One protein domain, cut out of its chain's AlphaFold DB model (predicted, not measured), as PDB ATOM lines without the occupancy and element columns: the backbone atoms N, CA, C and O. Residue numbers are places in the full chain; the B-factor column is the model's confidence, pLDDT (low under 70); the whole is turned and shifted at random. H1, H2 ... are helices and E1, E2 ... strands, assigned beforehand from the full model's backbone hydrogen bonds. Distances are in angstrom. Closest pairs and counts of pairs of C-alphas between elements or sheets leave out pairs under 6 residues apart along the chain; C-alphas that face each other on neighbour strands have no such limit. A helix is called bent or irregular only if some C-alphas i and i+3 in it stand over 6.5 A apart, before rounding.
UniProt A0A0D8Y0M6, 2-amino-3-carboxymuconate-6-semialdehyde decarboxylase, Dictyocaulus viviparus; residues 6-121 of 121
ATOM      1  N   GLU A   6     142.579 281.877 181.869       94.25
ATOM      2  CA  GLU A   6     143.529 281.621 182.953       94.25
ATOM      3  C   GLU A   6     143.499 282.708 184.033       94.25
ATOM      4  O   GLU A   6     143.516 282.405 185.226       94.25
ATOM      5  N   LEU A   7     143.363 283.971 183.625       94.38
ATOM      6  CA  LEU A   7     143.211 285.086 184.554       94.38
ATOM      7  C   LEU A   7     141.963 284.899 185.420       94.38
ATOM      8  O   LEU A   7     142.047 284.993 186.644       94.38
ATOM      9  N   ARG A   8     140.817 284.570 184.810       94.25
ATOM     10  CA  ARG A   8     139.566 284.331 185.548       94.25
ATOM     11  C   ARG A   8     139.673 283.130 186.482       94.25
ATOM     12  O   ARG A   8     139.221 283.207 187.624       94.25
ATOM     13  N   ARG A   9     140.302 282.043 186.024       95.62
ATOM     14  CA  ARG A   9     140.543 280.842 186.834       95.62
ATOM     15  C   ARG A   9     141.366 281.176 188.079       95.62
ATOM     16  O   ARG A   9     140.972 280.812 189.181       95.62
ATOM     17  N   CYS A  10     142.471 281.899 187.919       96.50
ATOM     18  CA  CYS A  10     143.328 282.314 189.029       96.50
ATOM     19  C   CYS A  10     142.645 283.331 189.956       96.50
ATOM     20  O   CYS A  10     142.757 283.217 191.176       96.50
ATOM     21  N   ALA A  11     141.888 284.286 189.413       95.12
ATOM     22  CA  ALA A  11     141.128 285.245 190.214       95.12
ATOM     23  C   ALA A  11     140.072 284.553 191.095       95.12
ATOM     24  O   ALA A  11     139.923 284.905 192.265       95.12
ATOM     25  N   ALA A  12     139.402 283.514 190.581       96.31
ATOM     26  CA  ALA A  12     138.477 282.688 191.361       96.31
ATOM     27  C   ALA A  12     139.164 281.924 192.512       96.31
ATOM     28  O   ALA A  12     138.510 281.581 193.493       96.31
ATOM     29  N   LEU A  13     140.482 281.703 192.426       97.69
ATOM     30  CA  LEU A  13     141.310 281.135 193.499       97.69
ATOM     31  C   LEU A  13     141.847 282.197 194.478       97.69
ATOM     32  O   LEU A  13     142.626 281.872 195.370       97.69
ATOM     33  N   GLY A  14     141.448 283.463 194.330       97.38
ATOM     34  CA  GLY A  14     141.842 284.559 195.216       97.38
ATOM     35  C   GLY A  14     143.091 285.329 194.780       97.38
ATOM     36  O   GLY A  14     143.507 286.244 195.492       97.38
ATOM     37  N   VAL A  15     143.678 285.024 193.617       97.50
ATOM     38  CA  VAL A  15     144.796 285.804 193.059       97.50
ATOM     39  C   VAL A  15     144.327 287.226 192.735       97.50
ATOM     40  O   VAL A  15     143.275 287.423 192.130       97.50
ATOM     41  N   ARG A  16     145.104 288.239 193.143       96.81
ATOM     42  CA  ARG A  16     144.738 289.667 193.009       96.81
ATOM     43  C   ARG A  16     145.579 290.452 192.004       96.81
ATOM     44  O   ARG A  16     145.322 291.637 191.785       96.81
ATOM     45  N   GLY A  17     146.553 289.804 191.384       96.31
ATOM     46  CA  GLY A  17     147.373 290.399 190.344       96.31
ATOM     47  C   GLY A  17     148.202 289.361 189.606       96.31
ATOM     48  O   GLY A  17     148.328 288.227 190.061       96.31
ATOM     49  N   PHE A  18     148.729 289.762 188.456       97.94
ATOM     50  CA  PHE A  18     149.428 288.895 187.516       97.94
ATOM     51  C   PHE A  18     150.709 289.567 187.051       97.94
ATOM     52  O   PHE A  18     150.706 290.763 186.766       97.94
ATOM     53  N   GLU A  19     151.787 288.794 186.968       98.25
ATOM     54  CA  GLU A  19     153.018 289.241 186.331       98.25
ATOM     55  C   GLU A  19     152.917 289.075 184.810       98.25
ATOM     56  O   GLU A  19     152.450 288.043 184.325       98.25
ATOM     57  N   ILE A  20     153.338 290.096 184.062       98.12
ATOM     58  CA  ILE A  20     153.442 290.083 182.598       98.12
ATOM     59  C   ILE A  20     154.795 290.655 182.160       98.12
ATOM     60  O   ILE A  20     155.416 291.425 182.894       98.12
ATOM     61  N   GLY A  21     155.227 290.314 180.945       98.19
ATOM     62  CA  GLY A  21     156.405 290.923 180.323       98.19
ATOM     63  C   GLY A  21     156.193 292.398 179.956       98.19
ATOM     64  O   GLY A  21     155.058 292.869 179.846       98.19
ATOM     65  N   SER A  22     157.290 293.123 179.721       98.06
ATOM     66  CA  SER A  22     157.281 294.507 179.220       98.06
ATOM     67  C   SER A  22     156.804 294.641 177.770       98.06
ATOM     68  O   SER A  22     156.390 295.728 177.370       98.06
ATOM     69  N   HIS A  23     156.829 293.552 177.000       98.12
ATOM     70  CA  HIS A  23     156.342 293.449 175.624       98.12
ATOM     71  C   HIS A  23     156.122 291.967 175.242       98.12
ATOM     72  O   HIS A  23     156.437 291.060 176.018       98.12
ATOM     73  N   VAL A  24     155.584 291.711 174.042       97.25
ATOM     74  CA  VAL A  24     155.522 290.369 173.428       97.25
ATOM     75  C   VAL A  24     156.019 290.444 171.983       97.25
ATOM     76  O   VAL A  24     155.290 290.904 171.099       97.25
ATOM     77  N   GLY A  25     157.251 289.988 171.733       94.94
ATOM     78  CA  GLY A  25     157.936 290.232 170.458       94.94
ATOM     79  C   GLY A  25     157.953 291.730 170.135       94.94
ATOM     80  O   GLY A  25     158.214 292.553 171.001       94.94
ATOM     81  N   GLU A  26     157.537 292.113 168.931       94.44
ATOM     82  CA  GLU A  26     157.491 293.532 168.529       94.44
ATOM     83  C   GLU A  26     156.336 294.339 169.163       94.44
ATOM     84  O   GLU A  26     156.192 295.539 168.923       94.44
ATOM     85  N   LYS A  27     155.452 293.701 169.942       97.69
ATOM     86  CA  LYS A  27     154.241 294.339 170.480       97.69
ATOM     87  C   LYS A  27     154.506 294.933 171.857       97.69
ATOM     88  O   LYS A  27     154.547 294.215 172.857       97.69
ATOM     89  N   SER A  28     154.613 296.257 171.902       97.75
ATOM     90  CA  SER A  28     154.632 297.044 173.141       97.75
ATOM     91  C   SER A  28     153.252 297.100 173.808       97.75
ATOM     92  O   SER A  28     152.235 296.837 173.168       97.75
ATOM     93  N   LEU A  29     153.203 297.462 175.094       98.31
ATOM     94  CA  LEU A  29     151.982 297.431 175.920       98.31
ATOM     95  C   LEU A  29     150.829 298.334 175.439       98.31
ATOM     96  O   LEU A  29     149.725 298.254 175.963       98.31
ATOM     97  N   ASP A  30     151.034 299.193 174.446       98.25
ATOM     98  CA  ASP A  30     149.958 299.946 173.800       98.25
ATOM     99  C   ASP A  30     149.202 299.149 172.717       98.25
ATOM    100  O   ASP A  30     148.113 299.547 172.289       98.25
ATOM    101  N   HIS A  31     149.736 297.998 172.297       98.44
ATOM    102  CA  HIS A  31     149.171 297.194 171.218       98.44
ATOM    103  C   HIS A  31     147.767 296.657 171.555       98.44
ATOM    104  O   HIS A  31     147.500 296.155 172.651       98.44
ATOM    105  N   LYS A  32     146.856 296.708 170.570       97.62
ATOM    106  CA  LYS A  32     145.426 296.374 170.746       97.62
ATOM    107  C   LYS A  32     145.159 294.939 171.185       97.62
ATOM    108  O   LYS A  32     144.175 294.685 171.869       97.62
ATOM    109  N   ASP A  33     146.051 294.019 170.844       97.06
ATOM    110  CA  ASP A  33     145.968 292.613 171.262       97.06
ATOM    111  C   ASP A  33     145.927 292.438 172.788       97.06
ATOM    112  O   ASP A  33     145.427 291.426 173.273       97.06
ATOM    113  N   PHE A  34     146.414 293.416 173.557       97.62
ATOM    114  CA  PHE A  34     146.385 293.373 175.019       97.62
ATOM    115  C   PHE A  34     145.118 293.995 175.622       97.62
ATOM    116  O   PHE A  34     144.860 293.855 176.817       97.62
ATOM    117  N   TRP A  35     144.279 294.649 174.817       97.56
ATOM    118  CA  TRP A  35     143.074 295.322 175.300       97.56
ATOM    119  C   TRP A  35     142.057 294.386 175.964       97.56
ATOM    120  O   TRP A  35     141.474 294.802 176.966       97.56
ATOM    121  N   PRO A  36     141.843 293.135 175.504       96.94
ATOM    122  CA  PRO A  36     140.993 292.197 176.229       96.94
ATOM    123  C   PRO A  36     141.472 291.946 177.662       96.94
ATOM    124  O   PRO A  36     140.660 291.931 178.586       96.94
ATOM    125  N   LEU A  37     142.785 291.789 177.871       97.31
ATOM    126  CA  LEU A  37     143.388 291.640 179.200       97.31
ATOM    127  C   LEU A  37     143.166 292.902 180.045       97.31
ATOM    128  O   LEU A  37     142.731 292.820 181.192       97.31
ATOM    129  N   TYR A  38     143.417 294.077 179.468       98.19
ATOM    130  CA  TYR A  38     143.247 295.363 180.149       98.19
ATOM    131  C   TYR A  38     141.807 295.627 180.552       98.19
ATOM    132  O   TYR A  38     141.561 296.056 181.680       98.19
ATOM    133  N   LYS A  39     140.853 295.313 179.673       97.88
ATOM    134  CA  LYS A  39     139.428 295.405 179.971       97.88
ATOM    135  C   LYS A  39     139.066 294.529 181.167       97.88
ATOM    136  O   LYS A  39     138.417 295.005 182.095       97.88
ATOM    137  N   GLU A  40     139.514 293.276 181.174       96.94
ATOM    138  CA  GLU A  40     139.234 292.351 182.271       96.94
ATOM    139  C   GLU A  40     139.828 292.859 183.594       96.94
ATOM    140  O   GLU A  40     139.109 292.954 184.589       96.94
ATOM    141  N   CYS A  41     141.100 293.268 183.614       97.62
ATOM    142  CA  CYS A  41     141.740 293.814 184.815       97.62
ATOM    143  C   CYS A  41     141.071 295.108 185.309       97.62
ATOM    144  O   CYS A  41     140.886 295.291 186.512       97.62
ATOM    145  N   ASN A  42     140.657 295.984 184.390       97.94
ATOM    146  CA  ASN A  42     139.915 297.210 184.685       97.94
ATOM    147  C   ASN A  42     138.539 296.929 185.317       97.94
ATOM    148  O   ASN A  42     138.083 297.668 186.192       97.94
ATOM    149  N   ASP A  43     137.856 295.872 184.881       97.19
ATOM    150  CA  ASP A  43     136.526 295.500 185.377       97.19
ATOM    151  C   ASP A  43     136.589 294.737 186.707       97.19
ATOM    152  O   ASP A  43     135.680 294.847 187.527       97.19
ATOM    153  N   THR A  44     137.691 294.035 186.962       95.88
ATOM    154  CA  THR A  44     137.867 293.164 188.138       95.88
ATOM    155  C   THR A  44     138.801 293.733 189.211       95.88
ATOM    156  O   THR A  44     138.973 293.123 190.267       95.88
ATOM    157  N   ASN A  45     139.390 294.913 188.977       95.56
ATOM    158  CA  ASN A  45     140.375 295.548 189.862       95.56
ATOM    159  C   ASN A  45     141.589 294.638 190.156       95.56
ATOM    160  O   ASN A  45     142.123 294.615 191.272       95.56
ATOM    161  N   LEU A  46     142.000 293.857 189.154       97.81
ATOM    162  CA  LEU A  46     143.233 293.075 189.179       97.81
ATOM    163  C   LEU A  46     144.420 293.955 188.781       97.81
ATOM    164  O   LEU A  46     144.301 294.844 187.935       97.81
ATOM    165  N   VAL A  47     145.572 293.702 189.400       98.25
ATOM    166  CA  VAL A  47     146.809 294.457 189.149       98.25
ATOM    167  C   VAL A  47     147.701 293.708 188.169       98.25
ATOM    168  O   VAL A  47     147.883 292.500 188.300       98.25
ATOM    169  N   LEU A  48     148.306 294.426 187.227       98.62
ATOM    170  CA  LEU A  48     149.362 293.896 186.371       98.62
ATOM    171  C   LEU A  48     150.726 294.337 186.910       98.62
ATOM    172  O   LEU A  48     151.019 295.531 186.959       98.62
ATOM    173  N   PHE A  49     151.549 293.381 187.332       98.75
ATOM    174  CA  PHE A  49     152.955 293.608 187.646       98.75
ATOM    175  C   PHE A  49     153.780 293.403 186.372       98.75
ATOM    176  O   PHE A  49     153.788 292.319 185.806       98.75
ATOM    177  N   VAL A  50     154.428 294.451 185.877       98.75
ATOM    178  CA  VAL A  50     155.188 294.413 184.625       98.75
ATOM    179  C   VAL A  50     156.654 294.185 184.954       98.75
ATOM    180  O   VAL A  50     157.295 295.059 185.549       98.75
ATOM    181  N   HIS A  51     157.178 293.031 184.552       98.62
ATOM    182  CA  HIS A  51     158.590 292.703 184.666       98.62
ATOM    183  C   HIS A  51     159.271 292.846 183.295       98.62
ATOM    184  O   HIS A  51     158.775 292.303 182.304       98.62
ATOM    185  N   PRO A  52     160.398 293.572 183.192       97.62
ATOM    186  CA  PRO A  52     161.146 293.665 181.945       97.62
ATOM    187  C   PRO A  52     161.725 292.309 181.550       97.62
ATOM    188  O   PRO A  52     162.270 291.578 182.380       97.62
ATOM    189  N   TRP A  53     161.631 291.987 180.270       94.56
ATOM    190  CA  TRP A  53     162.266 290.809 179.700       94.56
ATOM    191  C   TRP A  53     162.689 291.094 178.263       94.56
ATOM    192  O   TRP A  53     162.286 292.107 177.699       94.56
ATOM    193  N   ASP A  54     163.520 290.209 177.708       92.62
ATOM    194  CA  ASP A  54     163.937 290.228 176.302       92.62
ATOM    195  C   ASP A  54     164.460 291.600 175.841       92.62
ATOM    196  O   ASP A  54     164.101 292.139 174.798       92.62
ATOM    197  N   MET A  55     165.296 292.217 176.683       92.94
ATOM    198  CA  MET A  55     165.803 293.559 176.428       92.94
ATOM    199  C   MET A  55     166.574 293.618 175.115       92.94
ATOM    200  O   MET A  55     167.487 292.822 174.873       92.94
ATOM    201  N   HIS A  56     166.287 294.650 174.325       89.00
ATOM    202  CA  HIS A  56     166.990 294.887 173.076       89.00
ATOM    203  C   HIS A  56     168.511 294.969 173.300       89.00
ATOM    204  O   HIS A  56     169.003 295.770 174.093       89.00
ATOM    205  N   THR A  57     169.271 294.143 172.580       88.69
ATOM    206  CA  THR A  57     170.721 293.976 172.783       88.69
ATOM    207  C   THR A  57     171.580 295.075 172.151       88.69
ATOM    208  O   THR A  57     172.803 295.064 172.331       88.69
ATOM    209  N   TRP A  58     170.959 296.025 171.434       90.50
ATOM    210  CA  TRP A  58     171.610 297.129 170.712       90.50
ATOM    211  C   TRP A  58     172.772 296.641 169.843       90.50
ATOM    212  O   TRP A  58     173.919 297.044 170.051       90.50
ATOM    213  N   ASP A  59     172.491 295.707 168.936       92.81
ATOM    214  CA  ASP A  59     173.488 295.073 168.062       92.81
ATOM    215  C   ASP A  59     174.664 294.449 168.842       92.81
ATOM    216  O   ASP A  59     175.825 294.494 168.439       92.81
ATOM    217  N   GLY A  60     174.367 293.893 170.022       94.19
ATOM    218  CA  GLY A  60     175.336 293.247 170.908       94.19
ATOM    219  C   GLY A  60     176.147 294.197 171.796       94.19
ATOM    220  O   GLY A  60     176.996 293.730 172.564       94.19
ATOM    221  N   ARG A  61     175.888 295.513 171.771       94.25
ATOM    222  CA  ARG A  61     176.574 296.489 172.645       94.25
ATOM    223  C   ARG A  61     176.367 296.212 174.130       94.25
ATOM    224  O   ARG A  61     177.200 296.612 174.941       94.25
ATOM    225  N   LEU A  62     175.287 295.518 174.487       95.75
ATOM    226  CA  LEU A  62     175.005 295.140 175.865       95.75
ATOM    227  C   LEU A  62     175.654 293.808 176.289       95.75
ATOM    228  O   LEU A  62     175.563 293.451 177.449       95.75
ATOM    229  N   ASN A  63     176.370 293.075 175.434       94.75
ATOM    230  CA  ASN A  63     176.772 291.688 175.740       94.75
ATOM    231  C   ASN A  63     177.881 291.522 176.800       94.75
ATOM    232  O   ASN A  63     178.236 290.396 177.148       94.75
ATOM    233  N   LYS A  64     178.472 292.608 177.305       94.69
ATOM    234  CA  LYS A  64     179.553 292.565 178.305       94.69
ATOM    235  C   LYS A  64     179.097 293.146 179.636       94.69
ATOM    236  O   LYS A  64     178.145 293.911 179.693       94.69
ATOM    237  N   TYR A  65     179.818 292.813 180.708       96.06
ATOM    238  CA  TYR A  65     179.689 293.458 182.024       96.06
ATOM    239  C   TYR A  65     178.280 293.444 182.625       96.06
ATOM    240  O   TYR A  65     177.931 294.356 183.368       96.06
ATOM    241  N   TRP A  66     177.456 292.444 182.291       95.44
ATOM    242  CA  TRP A  66     176.071 292.380 182.768       95.44
ATOM    243  C   TRP A  66     175.213 293.586 182.332       95.44
ATOM    244  O   TRP A  66     174.153 293.862 182.897       95.44
ATOM    245  N   MET A  67     175.647 294.298 181.287       96.62
ATOM    246  CA  MET A  67     174.981 295.491 180.776       96.62
ATOM    247  C   MET A  67     173.525 295.281 180.340       96.62
ATOM    248  O   MET A  67     172.761 296.244 180.461       96.62
ATOM    249  N   PRO A  68     173.062 294.085 179.904       96.00
ATOM    250  CA  PRO A  68     171.657 293.938 179.583       96.00
ATOM    251  C   PRO A  68     170.809 294.178 180.836       96.00
ATOM    252  O   PRO A  68     169.716 294.718 180.730       96.00
ATOM    253  N   TRP A  69     171.288 293.813 182.034       96.50
ATOM    254  CA  TRP A  69     170.531 293.975 183.280       96.50
ATOM    255  C   TRP A  69     170.784 295.346 183.913       96.50
ATOM    256  O   TRP A  69     169.876 295.930 184.491       96.50
ATOM    257  N   LEU A  70     172.001 295.884 183.793       96.12
ATOM    258  CA  LEU A  70     172.350 297.181 184.387       96.12
ATOM    259  C   LEU A  70     171.794 298.376 183.597       96.12
ATOM    260  O   LEU A  70     171.473 299.401 184.190       96.12
ATOM    261  N   VAL A  71     171.682 298.257 182.270       96.44
ATOM    262  CA  VAL A  71     171.237 299.345 181.379       96.44
ATOM    263  C   VAL A  71     170.031 298.938 180.546       96.44
ATOM    264  O   VAL A  71     169.072 299.708 180.462       96.44
ATOM    265  N   GLY A  72     170.048 297.742 179.954       97.12
ATOM    266  CA  GLY A  72     168.941 297.267 179.117       97.12
ATOM    267  C   GLY A  72     167.631 297.193 179.900       97.12
ATOM    268  O   GLY A  72     166.645 297.802 179.508       97.12
ATOM    269  N   MET A  73     167.632 296.522 181.051       97.88
ATOM    270  CA  MET A  73     166.431 296.223 181.837       97.88
ATOM    271  C   MET A  73     165.732 297.478 182.400       97.88
ATOM    272  O   MET A  73     164.509 297.595 182.254       97.88
ATOM    273  N   PRO A  74     166.452 298.473 182.962       97.94
ATOM    274  CA  PRO A  74     165.836 299.748 183.322       97.94
ATOM    275  C   PRO A  74     165.301 300.528 182.116       97.94
ATOM    276  O   PRO A  74     164.261 301.175 182.237       97.94
ATOM    277  N   SER A  75     165.992 300.471 180.971       97.69
ATOM    278  CA  SER A  75     165.559 301.142 179.735       97.69
ATOM    279  C   SER A  75     164.293 300.504 179.165       97.69
ATOM    280  O   SER A  75     163.380 301.213 178.761       97.69
ATOM    281  N   GLU A  76     164.209 299.179 179.212       98.06
ATOM    282  CA  GLU A  76     163.062 298.391 178.764       98.06
ATOM    283  C   GLU A  76     161.810 298.677 179.600       98.06
ATOM    284  O   GLU A  76     160.731 298.931 179.066       98.06
ATOM    285  N   THR A  77     161.958 298.756 180.925       98.62
ATOM    286  CA  THR A  77     160.845 299.160 181.800       98.62
ATOM    287  C   THR A  77     160.390 300.587 181.486       98.62
ATOM    288  O   THR A  77     159.191 300.867 181.460       98.62
ATOM    289  N   ALA A  78     161.332 301.497 181.215       98.44
ATOM    290  CA  ALA A  78     160.995 302.872 180.872       98.44
ATOM    291  C   ALA A  78     160.279 302.994 179.522       98.44
ATOM    292  O   ALA A  78     159.334 303.778 179.409       98.44
ATOM    293  N   GLN A  79     160.683 302.189 178.536       97.81
ATOM    294  CA  GLN A  79     160.004 302.070 177.251       97.81
ATOM    295  C   GLN A  79     158.570 301.552 177.433       97.81
ATOM    296  O   GLN A  79     157.639 302.172 176.926       97.81
ATOM    297  N   ALA A  80     158.367 300.491 178.221       98.56
ATOM    298  CA  ALA A  80     157.035 299.948 178.498       98.56
ATOM    299  C   ALA A  80     156.100 300.972 179.167       98.56
ATOM    300  O   ALA A  80     154.941 301.108 178.768       98.56
ATOM    301  N   ILE A  81     156.602 301.740 180.144       98.69
ATOM    302  CA  ILE A  81     155.838 302.832 180.769       98.69
ATOM    303  C   ILE A  81     155.486 303.904 179.733       98.69
ATOM    304  O   ILE A  81     154.336 304.346 179.674       98.69
ATOM    305  N   ALA A  82     156.452 304.320 178.908       98.19
ATOM    306  CA  ALA A  82     156.222 305.320 177.871       98.19
ATOM    307  C   ALA A  82     155.151 304.861 176.871       98.19
ATOM    308  O   ALA A  82     154.243 305.636 176.582       98.19
ATOM    309  N   SER A  83     155.191 303.601 176.426       97.75
ATOM    310  CA  SER A  83     154.162 303.005 175.567       97.75
ATOM    311  C   SER A  83     152.774 303.048 176.206       97.75
ATOM    312  O   SER A  83     151.843 303.553 175.588       97.75
ATOM    313  N   VAL A  84     152.615 302.618 177.465       98.38
ATOM    314  CA  VAL A  84     151.315 302.672 178.169       98.38
ATOM    315  C   VAL A  84     150.753 304.097 178.221       98.38
ATOM    316  O   VAL A  84     149.559 304.307 177.986       98.38
ATOM    317  N   LEU A  85     151.602 305.079 178.536       97.31
ATOM    318  CA  LEU A  85     151.187 306.473 178.688       97.31
ATOM    319  C   LEU A  85     150.874 307.131 177.343       97.31
ATOM    320  O   LEU A  85     149.806 307.717 177.190       97.31
ATOM    321  N   MET A  86     151.773 307.014 176.364       96.06
ATOM    322  CA  MET A  86     151.592 307.605 175.032       96.06
ATOM    323  C   MET A  86     150.501 306.897 174.225       96.06
ATOM    324  O   MET A  86     149.810 307.532 173.433       96.06
ATOM    325  N   GLY A  87     150.298 305.601 174.461       96.38
ATOM    326  CA  GLY A  87     149.225 304.800 173.877       96.38
ATOM    327  C   GLY A  87     147.845 305.052 174.487       96.38
ATOM    328  O   GLY A  87     146.887 304.373 174.121       96.38
ATOM    329  N   ASN A  88     147.714 306.006 175.420       96.75
ATOM    330  CA  ASN A  88     146.462 306.365 176.092       96.75
ATOM    331  C   ASN A  88     145.785 305.201 176.840       96.75
ATOM    332  O   ASN A  88     144.581 305.249 177.103       96.75
ATOM    333  N   ILE A  89     146.533 304.167 177.233       98.50
ATOM    334  CA  ILE A  89     145.960 302.954 177.833       98.50
ATOM    335  C   ILE A  89     145.201 303.275 179.123       98.50
ATOM    336  O   ILE A  89     144.091 302.790 179.321       98.50
ATOM    337  N   LEU A  90     145.739 304.160 179.961       97.88
ATOM    338  CA  LEU A  90     145.074 304.575 181.200       97.88
ATOM    339  C   LEU A  90     143.880 305.519 180.973       97.88
ATOM    340  O   LEU A  90     143.046 305.651 181.862       97.88
ATOM    341  N   LEU A  91     143.761 306.152 179.799       97.94
ATOM    342  CA  LEU A  91     142.557 306.909 179.430       97.94
ATOM    343  C   LEU A  91     141.443 305.974 178.947       97.94
ATOM    344  O   LEU A  91     140.275 306.195 179.254       97.94
ATOM    345  N   LEU A  92     141.805 304.919 178.212       98.19
ATOM    346  CA  LEU A  92     140.869 303.908 177.719       98.19
ATOM    347  C   LEU A  92     140.389 302.962 178.835       98.19
ATOM    348  O   LEU A  92     139.229 302.550 178.839       98.19
ATOM    349  N   PHE A  93     141.262 302.644 179.796       98.56
ATOM    350  CA  PHE A  93     141.006 301.717 180.905       98.56
ATOM    351  C   PHE A  93     141.316 302.386 182.261       98.56
ATOM    352  O   PHE A  93     142.337 302.093 182.885       98.56
ATOM    353  N   PRO A  94     140.451 303.293 182.749       98.19
ATOM    354  CA  PRO A  94     140.766 304.197 183.863       98.19
ATOM    355  C   PRO A  94     140.909 303.532 185.241       98.19
ATOM    356  O   PRO A  94     141.425 304.150 186.167       98.19
ATOM    357  N   ARG A  95     140.444 302.289 185.411       98.31
ATOM    358  CA  ARG A  95     140.618 301.498 186.643       98.31
ATOM    359  C   ARG A  95     141.733 300.462 186.528       98.31
ATOM    360  O   ARG A  95     141.981 299.737 187.490       98.31
ATOM    361  N   LEU A  96     142.383 300.361 185.369       98.50
ATOM    362  CA  LEU A  96     143.530 299.485 185.187       98.50
ATOM    363  C   LEU A  96     144.687 299.951 186.073       98.50
ATOM    364  O   LEU A  96     144.986 301.142 186.162       98.50
ATOM    365  N   ARG A  97     145.353 298.997 186.723       98.38
ATOM    366  CA  ARG A  97     146.460 299.272 187.638       98.38
ATOM    367  C   ARG A  97     147.692 298.504 187.201       98.38
ATOM    368  O   ARG A  97     147.682 297.274 187.190       98.38
ATOM    369  N   PHE A  98     148.754 299.246 186.914       98.56
ATOM    370  CA  PHE A  98     150.081 298.694 186.685       98.56
ATOM    371  C   PHE A  98     150.976 298.908 187.905       98.56
ATOM    372  O   PHE A  98     150.897 299.935 188.582       98.56
ATOM    373  N   CYS A  99     151.860 297.951 188.150       98.56
ATOM    374  CA  CYS A  99     153.032 298.087 189.000       98.56
ATOM    375  C   CYS A  99     154.245 297.701 188.153       98.56
ATOM    376  O   CYS A  99     154.286 296.594 187.634       98.56
ATOM    377  N   PHE A 100     155.210 298.598 187.974       98.69
ATOM    378  CA  PHE A 100     156.390 298.324 187.152       98.69
ATOM    379  C   PHE A 100     157.568 297.931 188.040       98.69
ATOM    380  O   PHE A 100     157.836 298.586 189.053       98.69
ATOM    381  N   ALA A 101     158.269 296.863 187.665       98.44
ATOM    382  CA  ALA A 101     159.417 296.355 188.404       98.44
ATOM    383  C   ALA A 101     160.558 297.388 188.519       98.44
ATOM    384  O   ALA A 101     160.616 298.391 187.804       98.44
ATOM    385  N   HIS A 102     161.480 297.136 189.453       98.19
ATOM    386  CA  HIS A 102     162.721 297.907 189.636       98.19
ATOM    387  C   HIS A 102     162.516 299.429 189.767       98.19
ATOM    388  O   HIS A 102     163.300 300.217 189.243       98.19
ATOM    389  N   GLY A 103     161.438 299.854 190.434       98.00
ATOM    390  CA  GLY A 103     161.135 301.275 190.647       98.00
ATOM    391  C   GLY A 103     160.722 302.034 189.379       98.00
ATOM    392  O   GLY A 103     160.808 303.257 189.357       98.00
ATOM    393  N   GLY A 104     160.292 301.329 188.327       98.31
ATOM    394  CA  GLY A 104     159.989 301.922 187.021       98.31
ATOM    395  C   GLY A 104     161.214 302.079 186.115       98.31
ATOM    396  O   GLY A 104     161.173 302.839 185.145       98.31
ATOM    397  N   GLY A 105     162.311 301.381 186.425       98.38
ATOM    398  CA  GLY A 105     163.543 301.436 185.650       98.38
ATOM    399  C   GLY A 105     164.113 302.852 185.594       98.38
ATOM    400  O   GLY A 105     164.235 303.530 186.611       98.38
ATOM    401  N   SER A 106     164.460 303.320 184.395       98.38
ATOM    402  CA  SER A 106     164.970 304.684 184.207       98.38
ATOM    403  C   SER A 106     163.869 305.744 184.056       98.38
ATOM    404  O   SER A 106     164.186 306.936 184.052       98.38
ATOM    405  N   TYR A 107     162.585 305.356 183.983       98.69
ATOM    406  CA  TYR A 107     161.480 306.278 183.690       98.69
ATOM    407  C   TYR A 107     161.387 307.462 184.657       98.69
ATOM    408  O   TYR A 107     161.304 308.588 184.166       98.69
ATOM    409  N   PRO A 108     161.454 307.291 185.997       98.38
ATOM    410  CA  PRO A 108     161.337 308.425 186.915       98.38
ATOM    411  C   PRO A 108     162.367 309.529 186.648       98.38
ATOM    412  O   PRO A 108     162.049 310.709 186.776       98.38
ATOM    413  N   MET A 109     163.577 309.161 186.215       98.50
ATOM    414  CA  MET A 109     164.645 310.114 185.891       98.50
ATOM    415  C   MET A 109     164.415 310.843 184.566       98.50
ATOM    416  O   MET A 109     164.846 311.983 184.411       98.50
ATOM    417  N   ILE A 110     163.719 310.217 183.614       98.12
ATOM    418  CA  ILE A 110     163.445 310.802 182.294       98.12
ATOM    419  C   ILE A 110     162.002 311.294 182.126       98.12
ATOM    420  O   ILE A 110     161.667 311.820 181.064       98.12
ATOM    421  N   ALA A 111     161.150 311.188 183.148       98.25
ATOM    422  CA  ALA A 111     159.724 311.508 183.059       98.25
ATOM    423  C   ALA A 111     159.472 312.940 182.557       98.25
ATOM    424  O   ALA A 111     158.624 313.159 181.693       98.25
ATOM    425  N   GLY A 112     160.259 313.918 183.023       98.19
ATOM    426  CA  GLY A 112     160.173 315.302 182.547       98.19
ATOM    427  C   GLY A 112     160.510 315.453 181.058       98.19
ATOM    428  O   GLY A 112     159.841 316.201 180.345       98.19
ATOM    429  N   ARG A 113     161.497 314.695 180.562       97.75
ATOM    430  CA  ARG A 113     161.867 314.665 179.137       97.75
ATOM    431  C   ARG A 113     160.742 314.074 178.294       97.75
ATOM    432  O   ARG A 113     160.395 314.652 177.269       97.75
ATOM    433  N   VAL A 114     160.174 312.954 178.740       97.06
ATOM    434  CA  VAL A 114     159.051 312.284 178.072       97.06
ATOM    435  C   VAL A 114     157.836 313.211 178.001       97.06
ATOM    436  O   VAL A 114     157.293 313.437 176.921       97.06
ATOM    437  N   ALA A 115     157.462 313.824 179.128       97.06
ATOM    438  CA  ALA A 115     156.333 314.745 179.202       97.06
ATOM    439  C   ALA A 115     156.529 315.997 178.334       97.06
ATOM    440  O   ALA A 115     155.577 316.476 177.724       97.06
ATOM    441  N   HIS A 116     157.748 316.542 178.269       97.56
ATOM    442  CA  HIS A 116     158.045 317.645 177.358       97.56
ATOM    443  C   HIS A 116     157.915 317.207 175.896       97.56
ATOM    444  O   HIS A 116     157.248 317.897 175.131       97.56
ATOM    445  N   GLY A 117     158.478 316.046 175.537       95.69
ATOM    446  CA  GLY A 117     158.368 315.466 174.199       95.69
ATOM    447  C   GLY A 117     156.919 315.359 173.729       95.69
ATOM    448  O   GLY A 117     156.604 315.885 172.673       95.69
ATOM    449  N   PHE A 118     156.036 314.800 174.560       93.50
ATOM    450  CA  PHE A 118     154.601 314.683 174.268       93.50
ATOM    451  C   PHE A 118     153.882 316.030 174.070       93.50
ATOM    452  O   PHE A 118     152.903 316.119 173.345       93.50
ATOM    453  N   LYS A 119     154.325 317.102 174.739       95.00
ATOM    454  CA  LYS A 119     153.680 318.423 174.620       95.00
ATOM    455  C   LYS A 119     154.056 319.165 173.343       95.00
ATOM    456  O   LYS A 119     153.325 320.063 172.937       95.00
ATOM    457  N   VAL A 120     155.229 318.873 172.783       96.81
ATOM    458  CA  VAL A 120     155.811 319.644 171.674       96.81
ATOM    459  C   VAL A 120     155.934 318.851 170.371       96.81
ATOM    460  O   VAL A 120     156.407 319.403 169.376       96.81
ATOM    461  N   ARG A 121     155.560 317.569 170.371       88.62
ATOM    462  CA  ARG A 121     155.571 316.659 169.222       88.62
ATOM    463  C   ARG A 121     154.252 315.913 169.175       88.62
ATOM    464  O   ARG A 121     153.709 315.829 168.056       88.62
TER     465      ARG A 121
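This is residues 6 to 121 of the 121 residues of the protein "2-amino-3-carboxymuconate-6-semialdehyde decarboxylase" of Dictyocaulus viviparus (UniProt A0A0D8Y0M6). A small wall of three parallel strands, E1, E2 and E3, has H2 and H3 along one face and no named helix over the other; H2 covers part of the strands' beginning and H3 the part towards their ends. H3 reaches well past the sheet, H5 packs on H3 away from the strands, and short H1 sits beside the beginning of E1. The printed part has 116 residues, with five named helices and three named strands in the order H1 E1 H2 E2 H3 H4 E3 H5; the sheet's order is E1 E2 E3, and the class is mostly helix. It is compact, with a radius of gyration of the C-alphas of 15.2 A, and spans 44 by 35 by 24 A.

H1, residues 6 to 12, only grazes the sheet, with residues 7 to 11. E1, residues 17 to 21, and E3, residues 97 to 100, are its edge strands, and E2, residues 47 to 51, is the inner one. E1 and E2 are parallel at 30 degrees, with N 18 and O 47 2.9 A apart, within hydrogen-bond range. E2 and E3 are parallel at 21 degrees, with N 50 and O 99 2.8 A apart, within hydrogen-bond range. H2, residues 32 to 44, lies over E2 and E3 at a height over the sheet of 10.5 A; the closest C-alphas of H2 and E2 are those of Cys 41 and Val 47, 6.7 A apart. H3, residues 67 to 86, is on the same face at a height over the sheet of 8.9 A, over E2 and only just over E3, with 3 of its C-alphas; the closest C-alphas of H3 and E3 are those of Thr 77 and Phe 100, 7.0 A apart. On the local plane H2 and H3 stand at 11 and 13 degrees to E2, along the strands. H2 and H3 on one face of the sheet E1 E2 E3 form two layers, that is, helices on one face of a sheet. E1, H2, E2 and E2, H3 H4, E3 are strand-helix-strand units, two parallel neighbour strands with helices between, each with a right-handed crossover. H4, residues 89 to 92, is near H2, with 10 pairs of C-alphas within 10 A. H5, residues 107 to 120, touches H3 at a steep tilt of 40 degrees, the same way; their closest C-alphas, of Ala 78 and Tyr 107, are 4.4 A apart. In H1 every O i to N i+4 pair is within hydrogen-bond range, in H2 7 of 9, in H3 14 of 16 and in H5 8 of 10; H4 is too short for such a pair.

H1 begins at C-alpha 6, (143.529, 281.621, 182.953), and is 9.9 A long; E1 is 13.5 A, H2 19.2 A and E2 12.7 A. H3 is 27.0 A long from C-alpha 67, (174.981, 295.491, 180.776); H4 is 5.2 A, E3 10.0 A and H5 18.8 A, ending at C-alpha 120, (155.811, 319.644, 171.674). H2 and H5 are irregular, with C-alphas 33 and 36 7.0 A apart and C-alphas 109 and 112 7.6 A apart; H3 is only just irregular, with C-alphas 70 and 73 6.52 A apart.

The C-alphas of Leu 13 and Val 120, the two farthest apart, are 46.6 A apart. The printed part has no cut, and the link from E2 to H3, residues 52 to 66, is long. The mean pLDDT of the printed part is 96.9, and no printed residue is under 70.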